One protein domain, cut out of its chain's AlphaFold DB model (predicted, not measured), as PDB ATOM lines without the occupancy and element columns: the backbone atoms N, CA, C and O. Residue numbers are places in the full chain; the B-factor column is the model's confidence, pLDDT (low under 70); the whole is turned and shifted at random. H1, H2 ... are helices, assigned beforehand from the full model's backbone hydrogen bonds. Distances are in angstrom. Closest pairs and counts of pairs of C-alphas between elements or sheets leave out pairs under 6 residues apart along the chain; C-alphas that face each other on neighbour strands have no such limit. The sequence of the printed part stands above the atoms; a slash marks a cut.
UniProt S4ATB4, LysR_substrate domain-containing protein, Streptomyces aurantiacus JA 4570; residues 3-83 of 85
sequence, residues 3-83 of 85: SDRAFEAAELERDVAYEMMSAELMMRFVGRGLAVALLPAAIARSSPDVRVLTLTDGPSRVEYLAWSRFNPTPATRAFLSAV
ATOM      1  N   SER A   3     162.638 147.640 198.251       84.56
ATOM      2  CA  SER A   3     161.516 147.071 198.999       84.56
ATOM      3  C   SER A   3     160.372 146.665 198.073       84.56
ATOM      4  O   SER A   3     159.970 145.516 198.113       84.56
ATOM      5  N   ASP A   4     159.914 147.545 197.179       85.75
ATOM      6  CA  ASP A   4     158.786 147.224 196.286       85.75
ATOM      7  C   ASP A   4     159.070 145.998 195.411       85.75
ATOM      8  O   ASP A   4     158.215 145.133 195.289       85.75
ATOM      9  N   ARG A   5     160.300 145.865 194.892       86.88
ATOM     10  CA  ARG A   5     160.705 144.672 194.132       86.88
ATOM     11  C   ARG A   5     160.680 143.397 194.969       86.88
ATOM     12  O   ARG A   5     160.381 142.341 194.432       86.88
ATOM     13  N   ALA A   6     161.019 143.477 196.256       87.69
ATOM     14  CA  ALA A   6     160.958 142.320 197.145       87.69
ATOM     15  C   ALA A   6     159.509 141.916 197.462       87.69
ATOM     16  O   ALA A   6     159.220 140.729 197.528       87.69
ATOM     17  N   PHE A   7     158.600 142.885 197.611       90.00
ATOM     18  CA  PHE A   7     157.168 142.602 197.762       90.00
ATOM     19  C   PHE A   7     156.576 142.015 196.473       90.00
ATOM     20  O   PHE A   7     155.904 140.992 196.533       90.00
ATOM     21  N   GLU A   8     156.899 142.593 195.312       90.56
ATOM     22  CA  GLU A   8     156.478 142.091 193.997       90.56
ATOM     23  C   GLU A   8     156.986 140.666 193.735       90.56
ATOM     24  O   GLU A   8     156.211 139.802 193.339       90.56
ATOM     25  N   ALA A   9     158.264 140.386 194.019       89.12
ATOM     26  CA  ALA A   9     158.847 139.050 193.865       89.12
ATOM     27  C   ALA A   9     158.223 138.000 194.801       89.12
ATOM     28  O   ALA A   9     158.241 136.814 194.482       89.12
ATOM     29  N   ALA A  10     157.678 138.433 195.940       90.31
ATOM     30  CA  ALA A  10     156.933 137.588 196.868       90.31
ATOM     31  C   ALA A  10     155.428 137.515 196.545       90.31
ATOM     32  O   ALA A  10     154.684 136.903 197.309       90.31
ATOM     33  N   GLU A  11     154.976 138.146 195.455       92.88
ATOM     34  CA  GLU A  11     153.563 138.255 195.064       92.88
ATOM     35  C   GLU A  11     152.681 138.888 196.161       92.88
ATOM     36  O   GLU A  11     151.508 138.555 196.328       92.88
ATOM     37  N   LEU A  12     153.255 139.822 196.925       91.38
ATOM     38  CA  LEU A  12     152.578 140.537 198.002       91.38
ATOM     39  C   LEU A  12     152.251 141.969 197.590       91.38
ATOM     40  O   LEU A  12     153.116 142.728 197.149       91.38
ATOM     41  N   GLU A  13     151.010 142.377 197.836       90.19
ATOM     42  CA  GLU A  13     150.625 143.780 197.752       90.19
ATOM     43  C   GLU A  13     151.070 144.523 199.016       90.19
ATOM     44  O   GLU A  13     150.878 144.064 200.146       90.19
ATOM     45  N   ARG A  14     151.691 145.689 198.824       88.81
ATOM     46  CA  ARG A  14     152.140 146.548 199.915       88.81
ATOM     47  C   ARG A  14     151.224 147.760 200.027       88.81
ATOM     48  O   ARG A  14     151.224 148.605 199.140       88.81
ATOM     49  N   ASP A  15     150.558 147.898 201.168       90.56
ATOM     50  CA  ASP A  15     149.863 149.131 201.542       90.56
ATOM     51  C   ASP A  15     150.810 150.073 202.308       90.56
ATOM     52  O   ASP A  15     151.538 149.661 203.220       90.56
ATOM     53  N   VAL A  16     150.844 151.346 201.911       90.81
ATOM     54  CA  VAL A  16     151.783 152.354 202.414       90.81
ATOM     55  C   VAL A  16     151.013 153.535 202.989       90.81
ATOM     56  O   VAL A  16     150.758 154.523 202.309       90.81
ATOM     57  N   ALA A  17     150.709 153.463 204.284       90.12
ATOM     58  CA  ALA A  17     150.010 154.541 204.987       90.12
ATOM     59  C   ALA A  17     150.846 155.830 205.132       90.12
ATOM     60  O   ALA A  17     150.291 156.925 205.207       90.12
ATOM     61  N   TYR A  18     152.178 155.709 205.193       91.12
ATOM     62  CA  TYR A  18     153.091 156.834 205.407       91.12
ATOM     63  C   TYR A  18     154.363 156.696 204.569       91.12
ATOM     64  O   TYR A  18     155.046 155.669 204.628       91.12
ATOM     65  N   GLU A  19     154.733 157.769 203.871       90.44
ATOM     66  CA  GLU A  19     156.024 157.910 203.198       90.44
ATOM     67  C   GLU A  19     156.878 158.953 203.928       90.44
ATOM     68  O   GLU A  19     156.427 160.062 204.218       90.44
ATOM     69  N   MET A  20     158.104 158.573 204.294       90.75
ATOM     70  CA  MET A  20     158.984 159.361 205.157       90.75
ATOM     71  C   MET A  20     160.425 159.267 204.656       90.75
ATOM     72  O   MET A  20     160.897 158.183 204.323       90.75
ATOM     73  N   MET A  21     161.156 160.382 204.695       88.81
ATOM     74  CA  MET A  21     162.569 160.432 204.280       88.81
ATOM     75  C   MET A  21     163.554 160.110 205.417       88.81
ATOM     76  O   MET A  21     164.726 159.844 205.165       88.81
ATOM     77  N   SER A  22     163.100 160.153 206.675       92.12
ATOM     78  CA  SER A  22     163.944 159.950 207.858       92.12
ATOM     79  C   SER A  22     163.662 158.605 208.516       92.12
ATOM     80  O   SER A  22     162.553 158.347 208.990       92.12
ATOM     81  N   ALA A  23     164.703 157.776 208.615       89.75
ATOM     82  CA  ALA A  23     164.639 156.519 209.351       89.75
ATOM     83  C   ALA A  23     164.402 156.745 210.854       89.75
ATOM     84  O   ALA A  23     163.688 155.973 211.482       89.75
ATOM     85  N   GLU A  24     164.929 157.831 211.425       90.12
ATOM     86  CA  GLU A  24     164.682 158.196 212.825       90.12
ATOM     87  C   GLU A  24     163.192 158.479 213.068       90.12
ATOM     88  O   GLU A  24     162.595 157.955 214.009       90.12
ATOM     89  N   LEU A  25     162.560 159.263 212.187       92.06
ATOM     90  CA  LEU A  25     161.132 159.561 212.294       92.06
ATOM     91  C   LEU A  25     160.285 158.293 212.132       92.06
ATOM     92  O   LEU A  25     159.337 158.089 212.889       92.06
ATOM     93  N   MET A  26     160.667 157.418 211.200       92.69
ATOM     94  CA  MET A  26     160.024 156.120 211.014       92.69
ATOM     95  C   MET A  26     160.098 155.271 212.292       92.69
ATOM     96  O   MET A  26     159.075 154.763 212.745       92.69
ATOM     97  N   MET A  27     161.265 155.195 212.940       92.00
ATOM     98  CA  MET A  27     161.431 154.473 214.208       92.00
ATOM     99  C   MET A  27     160.560 155.047 215.329       92.00
ATOM    100  O   MET A  27     159.993 154.288 216.112       92.00
ATOM    101  N   ARG A  28     160.370 156.371 215.383       91.75
ATOM    102  CA  ARG A  28     159.453 157.002 216.349       91.75
ATOM    103  C   ARG A  28     157.988 156.631 216.109       91.75
ATOM    104  O   ARG A  28     157.238 156.529 217.074       91.75
ATOM    105  N   PHE A  29     157.568 156.441 214.857       94.25
ATOM    106  CA  PHE A  29     156.217 155.965 214.530       94.25
ATOM    107  C   PHE A  29     156.038 154.502 214.937       94.25
ATOM    108  O   PHE A  29     155.047 154.168 215.589       94.25
ATOM    109  N   VAL A  30     157.023 153.655 214.625       94.12
ATOM    110  CA  VAL A  30     157.025 152.238 215.017       94.12
ATOM    111  C   VAL A  30     156.988 152.096 216.542       94.12
ATOM    112  O   VAL A  30     156.134 151.388 217.065       94.12
ATOM    113  N   GLY A  31     157.826 152.837 217.272       93.12
ATOM    114  CA  GLY A  31     157.849 152.827 218.742       93.12
ATOM    115  C   GLY A  31     156.564 153.338 219.403       93.12
ATOM    116  O   GLY A  31     156.318 153.061 220.571       93.12
ATOM    117  N   ARG A  32     155.712 154.053 218.661       93.69
ATOM    118  CA  ARG A  32     154.380 154.491 219.110       93.69
ATOM    119  C   ARG A  32     153.248 153.572 218.638       93.69
ATOM    120  O   ARG A  32     152.088 153.899 218.861       93.69
ATOM    121  N   GLY A  33     153.563 152.457 217.975       93.50
ATOM    122  CA  GLY A  33     152.573 151.512 217.455       93.50
ATOM    123  C   GLY A  33     151.772 152.029 216.258       93.50
ATOM    124  O   GLY A  33     150.700 151.507 215.977       93.50
ATOM    125  N   LEU A  34     152.264 153.058 215.560       94.06
ATOM    126  CA  LEU A  34     151.552 153.690 214.442       94.06
ATOM    127  C   LEU A  34     151.869 153.054 213.084       94.06
ATOM    128  O   LEU A  34     151.173 153.317 212.108       94.06
ATOM    129  N   ALA A  35     152.944 152.269 212.997       93.56
ATOM    130  CA  ALA A  35     153.391 151.647 211.759       93.56
ATOM    131  C   ALA A  35     154.272 150.420 212.028       93.56
ATOM    132  O   ALA A  35     154.831 150.259 213.114       93.56
ATOM    133  N   VAL A  36     154.462 149.611 210.987       92.88
ATOM    134  CA  VAL A  36     155.558 148.641 210.870       92.88
ATOM    135  C   VAL A  36     156.510 149.101 209.770       92.88
ATOM    136  O   VAL A  36     156.091 149.744 208.807       92.88
ATOM    137  N   ALA A  37     157.798 148.794 209.911       91.75
ATOM    138  CA  ALA A  37     158.818 149.245 208.976       91.75
ATOM    139  C   ALA A  37     159.816 148.139 208.644       91.75
ATOM    140  O   ALA A  37     160.235 147.375 209.514       91.75
ATOM    141  N   LEU A  38     160.240 148.109 207.381       90.12
ATOM    142  CA  LEU A  38     161.369 147.314 206.922       90.12
ATOM    143  C   LEU A  38     162.599 148.222 206.833       90.12
ATOM    144  O   LEU A  38     162.627 149.148 206.024       90.12
ATOM    145  N   LEU A  39     163.598 147.972 207.678       89.00
ATOM    146  CA  LEU A  39     164.773 148.829 207.840       89.00
ATOM    147  C   LEU A  39     166.074 148.016 207.823       89.00
ATOM    148  O   LEU A  39     166.069 146.847 208.217       89.00
ATOM    149  N   PRO A  40     167.213 148.628 207.439       87.94
ATOM    150  CA  PRO A  40     168.523 148.016 207.624       87.94
ATOM    151  C   PRO A  40     168.739 147.591 209.080       87.94
ATOM    152  O   PRO A  40     168.440 148.348 210.006       87.94
ATOM    153  N   ALA A  41     169.321 146.407 209.291       86.94
ATOM    154  CA  ALA A  41     169.467 145.814 210.623       86.94
ATOM    155  C   ALA A  41     170.199 146.723 211.629       86.94
ATOM    156  O   ALA A  41     169.843 146.742 212.805       86.94
ATOM    157  N   ALA A  42     171.189 147.497 211.174       86.69
ATOM    158  CA  ALA A  42     171.912 148.452 212.016       86.69
ATOM    159  C   ALA A  42     171.006 149.569 212.565       86.69
ATOM    160  O   ALA A  42     171.189 150.003 213.697       86.69
ATOM    161  N   ILE A  43     170.010 149.999 211.784       88.69
ATOM    162  CA  ILE A  43     169.036 151.017 212.189       88.69
ATOM    163  C   ILE A  43     167.956 150.388 213.067       88.69
ATOM    164  O   ILE A  43     167.647 150.916 214.125       88.69
ATOM    165  N   ALA A  44     167.403 149.238 212.673       89.12
ATOM    166  CA  ALA A  44     166.344 148.588 213.445       89.12
ATOM    167  C   ALA A  44     166.790 148.265 214.884       89.12
ATOM    168  O   ALA A  44     166.022 148.426 215.826       89.12
ATOM    169  N   ARG A  45     168.054 147.858 215.064       86.62
ATOM    170  CA  ARG A  45     168.626 147.514 216.376       86.62
ATOM    171  C   ARG A  45     168.966 148.718 217.259       86.62
ATOM    172  O   ARG A  45     169.312 148.507 218.415       86.62
ATOM    173  N   SER A  46     168.902 149.952 216.754       85.19
ATOM    174  CA  SER A  46     169.257 151.140 217.544       85.19
ATOM    175  C   SER A  46     168.146 151.602 218.492       85.19
ATOM    176  O   SER A  46     168.406 152.431 219.364       85.19
ATOM    177  N   SER A  47     166.925 151.073 218.357       81.62
ATOM    178  CA  SER A  47     165.798 151.409 219.227       81.62
ATOM    179  C   SER A  47     165.433 150.214 220.115       81.62
ATOM    180  O   SER A  47     164.995 149.185 219.600       81.62
ATOM    181  N   PRO A  48     165.612 150.322 221.442       81.81
ATOM    182  CA  PRO A  48     165.333 149.223 222.366       81.81
ATOM    183  C   PRO A  48     163.831 148.966 222.560       81.81
ATOM    184  O   PRO A  48     163.448 147.867 222.950       81.81
ATOM    185  N   ASP A  49     162.987 149.954 222.254       86.62
ATOM    186  CA  ASP A  49     161.547 149.917 222.535       86.62
ATOM    187  C   ASP A  49     160.728 149.240 221.425       86.62
ATOM    188  O   ASP A  49     159.503 149.148 221.516       86.62
ATOM    189  N   VAL A  50     161.382 148.760 220.362       90.69
ATOM    190  CA  VAL A  50     160.715 148.095 219.238       90.69
ATOM    191  C   VAL A  50     161.126 146.635 219.136       90.69
ATOM    192  O   VAL A  50     162.291 146.257 219.282       90.69
ATOM    193  N   ARG A  51     160.155 145.778 218.820       92.62
ATOM    194  CA  ARG A  51     160.437 144.380 218.505       92.62
ATOM    195  C   ARG A  51     161.007 144.283 217.093       92.62
ATOM    196  O   ARG A  51     160.298 144.511 216.118       92.62
ATOM    197  N   VAL A  52     162.268 143.875 216.983       93.44
ATOM    198  CA  VAL A  52     162.920 143.616 215.691       93.44
ATOM    199  C   VAL A  52     162.766 142.145 215.309       93.44
ATOM    200  O   VAL A  52     163.085 141.255 216.100       93.44
ATOM    201  N   LEU A  53     162.302 141.891 214.085       92.19
ATOM    202  CA  LEU A  53     162.251 140.563 213.473       92.19
ATOM    203  C   LEU A  53     163.270 140.487 212.333       92.19
ATOM    204  O   LEU A  53     163.440 141.444 211.580       92.19
ATOM    205  N   THR A  54     163.963 139.352 212.217       89.38
ATOM    206  CA  THR A  54     164.894 139.115 211.105       89.38
ATOM    207  C   THR A  54     164.118 138.574 209.913       89.38
ATOM    208  O   THR A  54     163.378 137.606 210.062       89.38
ATOM    209  N   LEU A  55     164.302 139.185 208.742       87.56
ATOM    210  CA  LEU A  55     163.704 138.736 207.488       87.56
ATOM    211  C   LEU A  55     164.732 137.891 206.721       87.56
ATOM    212  O   LEU A  55     165.803 138.393 206.388       87.56
ATOM    213  N   THR A  56     164.438 136.608 206.496       85.88
ATOM    214  CA  THR A  56     165.379 135.645 205.889       85.88
ATOM    215  C   THR A  56     165.456 135.738 204.369       85.88
ATOM    216  O   THR A  56     166.520 135.491 203.817       85.88
ATOM    217  N   ASP A  57     164.363 136.124 203.712       83.31
ATOM    218  CA  ASP A  57     164.267 136.310 202.255       83.31
ATOM    219  C   ASP A  57     163.881 137.763 201.931       83.31
ATOM    220  O   ASP A  57     162.907 138.074 201.251       83.31
ATOM    221  N   GLY A  58     164.580 138.686 202.594       81.06
ATOM    222  CA  GLY A  58     164.326 140.117 202.492       81.06
ATOM    223  C   GLY A  58     165.111 140.790 201.368       81.06
ATOM    224  O   GLY A  58     166.079 140.227 200.854       81.06
ATOM    225  N   PRO A  59     164.774 142.048 201.031       83.19
ATOM    226  CA  PRO A  59     165.574 142.828 200.101       83.19
ATOM    227  C   PRO A  59     167.015 142.959 200.605       83.19
ATOM    228  O   PRO A  59     167.268 143.399 201.728       83.19
ATOM    229  N   SER A  60     167.970 142.633 199.738       81.81
ATOM    230  CA  SER A  60     169.387 142.859 199.994       81.81
ATOM    231  C   SER A  60     169.767 144.307 199.688       81.81
ATOM    232  O   SER A  60     169.497 144.816 198.593       81.81
ATOM    233  N   ARG A  61     170.462 144.968 200.619       81.19
ATOM    234  CA  ARG A  61     171.094 146.262 200.346       81.19
ATOM    235  C   ARG A  61     172.345 146.031 199.503       81.19
ATOM    236  O   ARG A  61     173.199 145.240 199.883       81.19
ATOM    237  N   VAL A  62     172.445 146.743 198.385       83.69
ATOM    238  CA  VAL A  62     173.626 146.716 197.519       83.69
ATOM    239  C   VAL A  62     174.209 148.117 197.508       83.69
ATOM    240  O   VAL A  62     173.510 149.078 197.184       83.69
ATOM    241  N   GLU A  63     175.468 148.235 197.912       86.50
ATOM    242  CA  GLU A  63     176.215 149.486 197.884       86.50
ATOM    243  C   GLU A  63     177.161 149.477 196.694       86.50
ATOM    244  O   GLU A  63     177.860 148.498 196.445       86.50
ATOM    245  N   TYR A  64     177.178 150.583 195.956       90.12
ATOM    246  CA  TYR A  64     178.058 150.759 194.813       90.12
ATOM    247  C   TYR A  64     178.992 151.927 195.079       90.12
ATOM    248  O   TYR A  64     178.554 153.008 195.477       90.12
ATOM    249  N   LEU A  65     180.277 151.722 194.808       92.75
ATOM    250  CA  LEU A  65     181.248 152.802 194.730       92.75
ATOM    251  C   LEU A  65     181.393 153.216 193.268       92.75
ATOM    252  O   LEU A  65     181.696 152.392 192.407       92.75
ATOM    253  N   ALA A  66     181.197 154.503 192.993       92.75
ATOM    254  CA  ALA A  66     181.387 155.080 191.670       92.75
ATOM    255  C   ALA A  66     182.465 156.162 191.736       92.75
ATOM    256  O   ALA A  66     182.386 157.091 192.538       92.75
ATOM    257  N   TRP A  67     183.485 156.040 190.891       94.31
ATOM    258  CA  TRP A  67     184.547 157.030 190.761       94.31
ATOM    259  C   TRP A  67     185.076 157.061 189.328       94.31
ATOM    260  O   TRP A  67     184.992 156.075 188.591       94.31
ATOM    261  N   SER A  68     185.660 158.194 188.932       91.69
ATOM    262  CA  SER A  68     186.418 158.261 187.683       91.69
ATOM    263  C   SER A  68     187.711 157.464 187.827       91.69
ATOM    264  O   SER A  68     188.516 157.723 188.723       91.69
ATOM    265  N   ARG A  69     187.950 156.532 186.900       88.56
ATOM    266  CA  ARG A  69     189.247 155.847 186.795       88.56
ATOM    267  C   ARG A  69     190.359 156.783 186.318       88.56
ATOM    268  O   ARG A  69     191.529 156.505 186.561       88.56
ATOM    269  N   PHE A  70     190.012 157.883 185.651       93.62
ATOM    270  CA  PHE A  70     190.979 158.866 185.187       93.62
ATOM    271  C   PHE A  70     191.366 159.810 186.331       93.62
ATOM    272  O   PHE A  70     190.550 160.615 186.777       93.62
ATOM    273  N   ASN A  71     192.619 159.686 186.784       92.38
ATOM    274  CA  ASN A  71     193.265 160.511 187.809       92.38
ATOM    275  C   ASN A  71     192.471 160.659 189.133       92.38
ATOM    276  O   ASN A  71     192.102 161.775 189.509       92.38
ATOM    277  N   PRO A  72     192.197 159.558 189.869       94.69
ATOM    278  CA  PRO A  72     191.504 159.640 191.151       94.69
ATOM    279  C   PRO A  72     192.315 160.477 192.144       94.69
ATOM    280  O   PRO A  72     193.520 160.269 192.296       94.69
ATOM    281  N   THR A  73     191.657 161.399 192.851       96.12
ATOM    282  CA  THR A  73     192.310 162.255 193.855       96.12
ATOM    283  C   THR A  73     192.936 161.427 194.990       96.12
ATOM    284  O   THR A  73     192.524 160.283 195.218       96.12
ATOM    285  N   PRO A  74     193.898 161.975 195.758       96.38
ATOM    286  CA  PRO A  74     194.413 161.302 196.952       96.38
ATOM    287  C   PRO A  74     193.309 160.882 197.936       96.38
ATOM    288  O   PRO A  74     193.342 159.757 198.426       96.38
ATOM    289  N   ALA A  75     192.297 161.732 198.150       96.00
ATOM    290  CA  ALA A  75     191.149 161.416 199.001       96.00
ATOM    291  C   ALA A  75     190.330 160.233 198.455       96.00
ATOM    292  O   ALA A  75     189.971 159.338 199.213       96.00
ATOM    293  N   THR A  76     190.098 160.176 197.137       95.75
ATOM    294  CA  THR A  76     189.421 159.039 196.490       95.75
ATOM    295  C   THR A  76     190.184 157.738 196.715       95.75
ATOM    296  O   THR A  76     189.587 156.743 197.106       95.75
ATOM    297  N   ARG A  77     191.507 157.733 196.506       94.56
ATOM    298  CA  ARG A  77     192.325 156.526 196.707       94.56
ATOM    299  C   ARG A  77     192.324 156.072 198.164       94.56
ATOM    300  O   ARG A  77     192.170 154.883 198.414       94.56
ATOM    301  N   ALA A  78     192.448 157.014 199.101       95.94
ATOM    302  CA  ALA A  78     192.390 156.719 200.529       95.94
ATOM    303  C   ALA A  78     191.033 156.112 200.925       95.94
ATOM    304  O   ALA A  78     190.993 155.101 201.620       95.94
ATOM    305  N   PHE A  79     189.929 156.671 200.420       94.94
ATOM    306  CA  PHE A  79     188.595 156.129 200.670       94.94
ATOM    307  C   PHE A  79     188.442 154.709 200.111       94.94
ATOM    308  O   PHE A  79     188.039 153.811 200.842       94.94
ATOM    309  N   LEU A  80     188.846 154.474 198.857       93.88
ATOM    310  CA  LEU A  80     188.788 153.143 198.238       93.88
ATOM    311  C   LEU A  80     189.623 152.097 198.993       93.88
ATOM    312  O   LEU A  80     189.219 150.946 199.048       93.88
ATOM    313  N   SER A  81     190.756 152.478 199.594       93.75
ATOM    314  CA  SER A  81     191.557 151.555 200.416       93.75
ATOM    315  C   SER A  81     190.962 151.252 201.795       93.75
ATOM    316  O   SER A  81     191.359 150.272 202.418       93.75
ATOM    317  N   ALA A  82     190.054 152.096 202.291       94.88
ATOM    318  CA  ALA A  82     189.438 151.944 203.608       94.88
ATOM    319  C   ALA A  82     188.120 151.154 203.568       94.88
ATOM    320  O   ALA A  82     187.649 150.697 204.609       94.88
ATOM    321  N   VAL A  83     187.510 151.014 202.390       90.12
ATOM    322  CA  VAL A  83     186.260 150.272 202.213       90.12
ATOM    323  C   VAL A  83     186.585 148.800 201.922       90.12
ATOM    324  O   VAL A  83     187.400 148.538 201.036       90.12
TER     325      VAL A  83
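Overview. This is residues 3 to 83 of the 85 residues of the protein "LysR_substrate domain-containing protein" of Streptomyces aurantiacus JA 4570 (UniProt S4ATB4). With little regular structure, this is a loose, loop-rich body holding H1, H2 and H3, from which residues 60 to 73 reach away as a long arm with H4 at its far end. The printed part has 81 residues with four named helices, H1 to H4 in order, and no named strand; it is all helix by class, with only 29 residues in named elements. It is only just loose, close to extended, with a radius of gyration of the C-alphas of 17.5 A, and spans 50 by 31 by 24 A.

Along the chain. Find C-alpha 3 at (161.516, 147.071, 198.999), where H1, residues 3 to 9, begins. Further on come H2, residues 23 to 31, 12.2 A long, and H3, residues 41 to 44. H4, residues 74 to 82, runs 12.5 A to C-alpha 82 at (189.438, 151.944, 203.608).

Arrangement. Look at Ala 23 and Ile 43: their C-alphas, the closest of H2 and H3, are 7.6 A apart, close but not clearly touching. H1 and H4 are apart from the other helices. Every O i to N i+4 pair is within hydrogen-bond range in H1, H2 and H4; H3 is too short for one.

Size, cuts and confidence. The C-alphas farthest apart, of Gly 33 and Asn 71, are 51.1 A apart. The links H1 to H2 and H3 to H4 are long. The printed part has no cut, and no printed residue is under 70 in pLDDT.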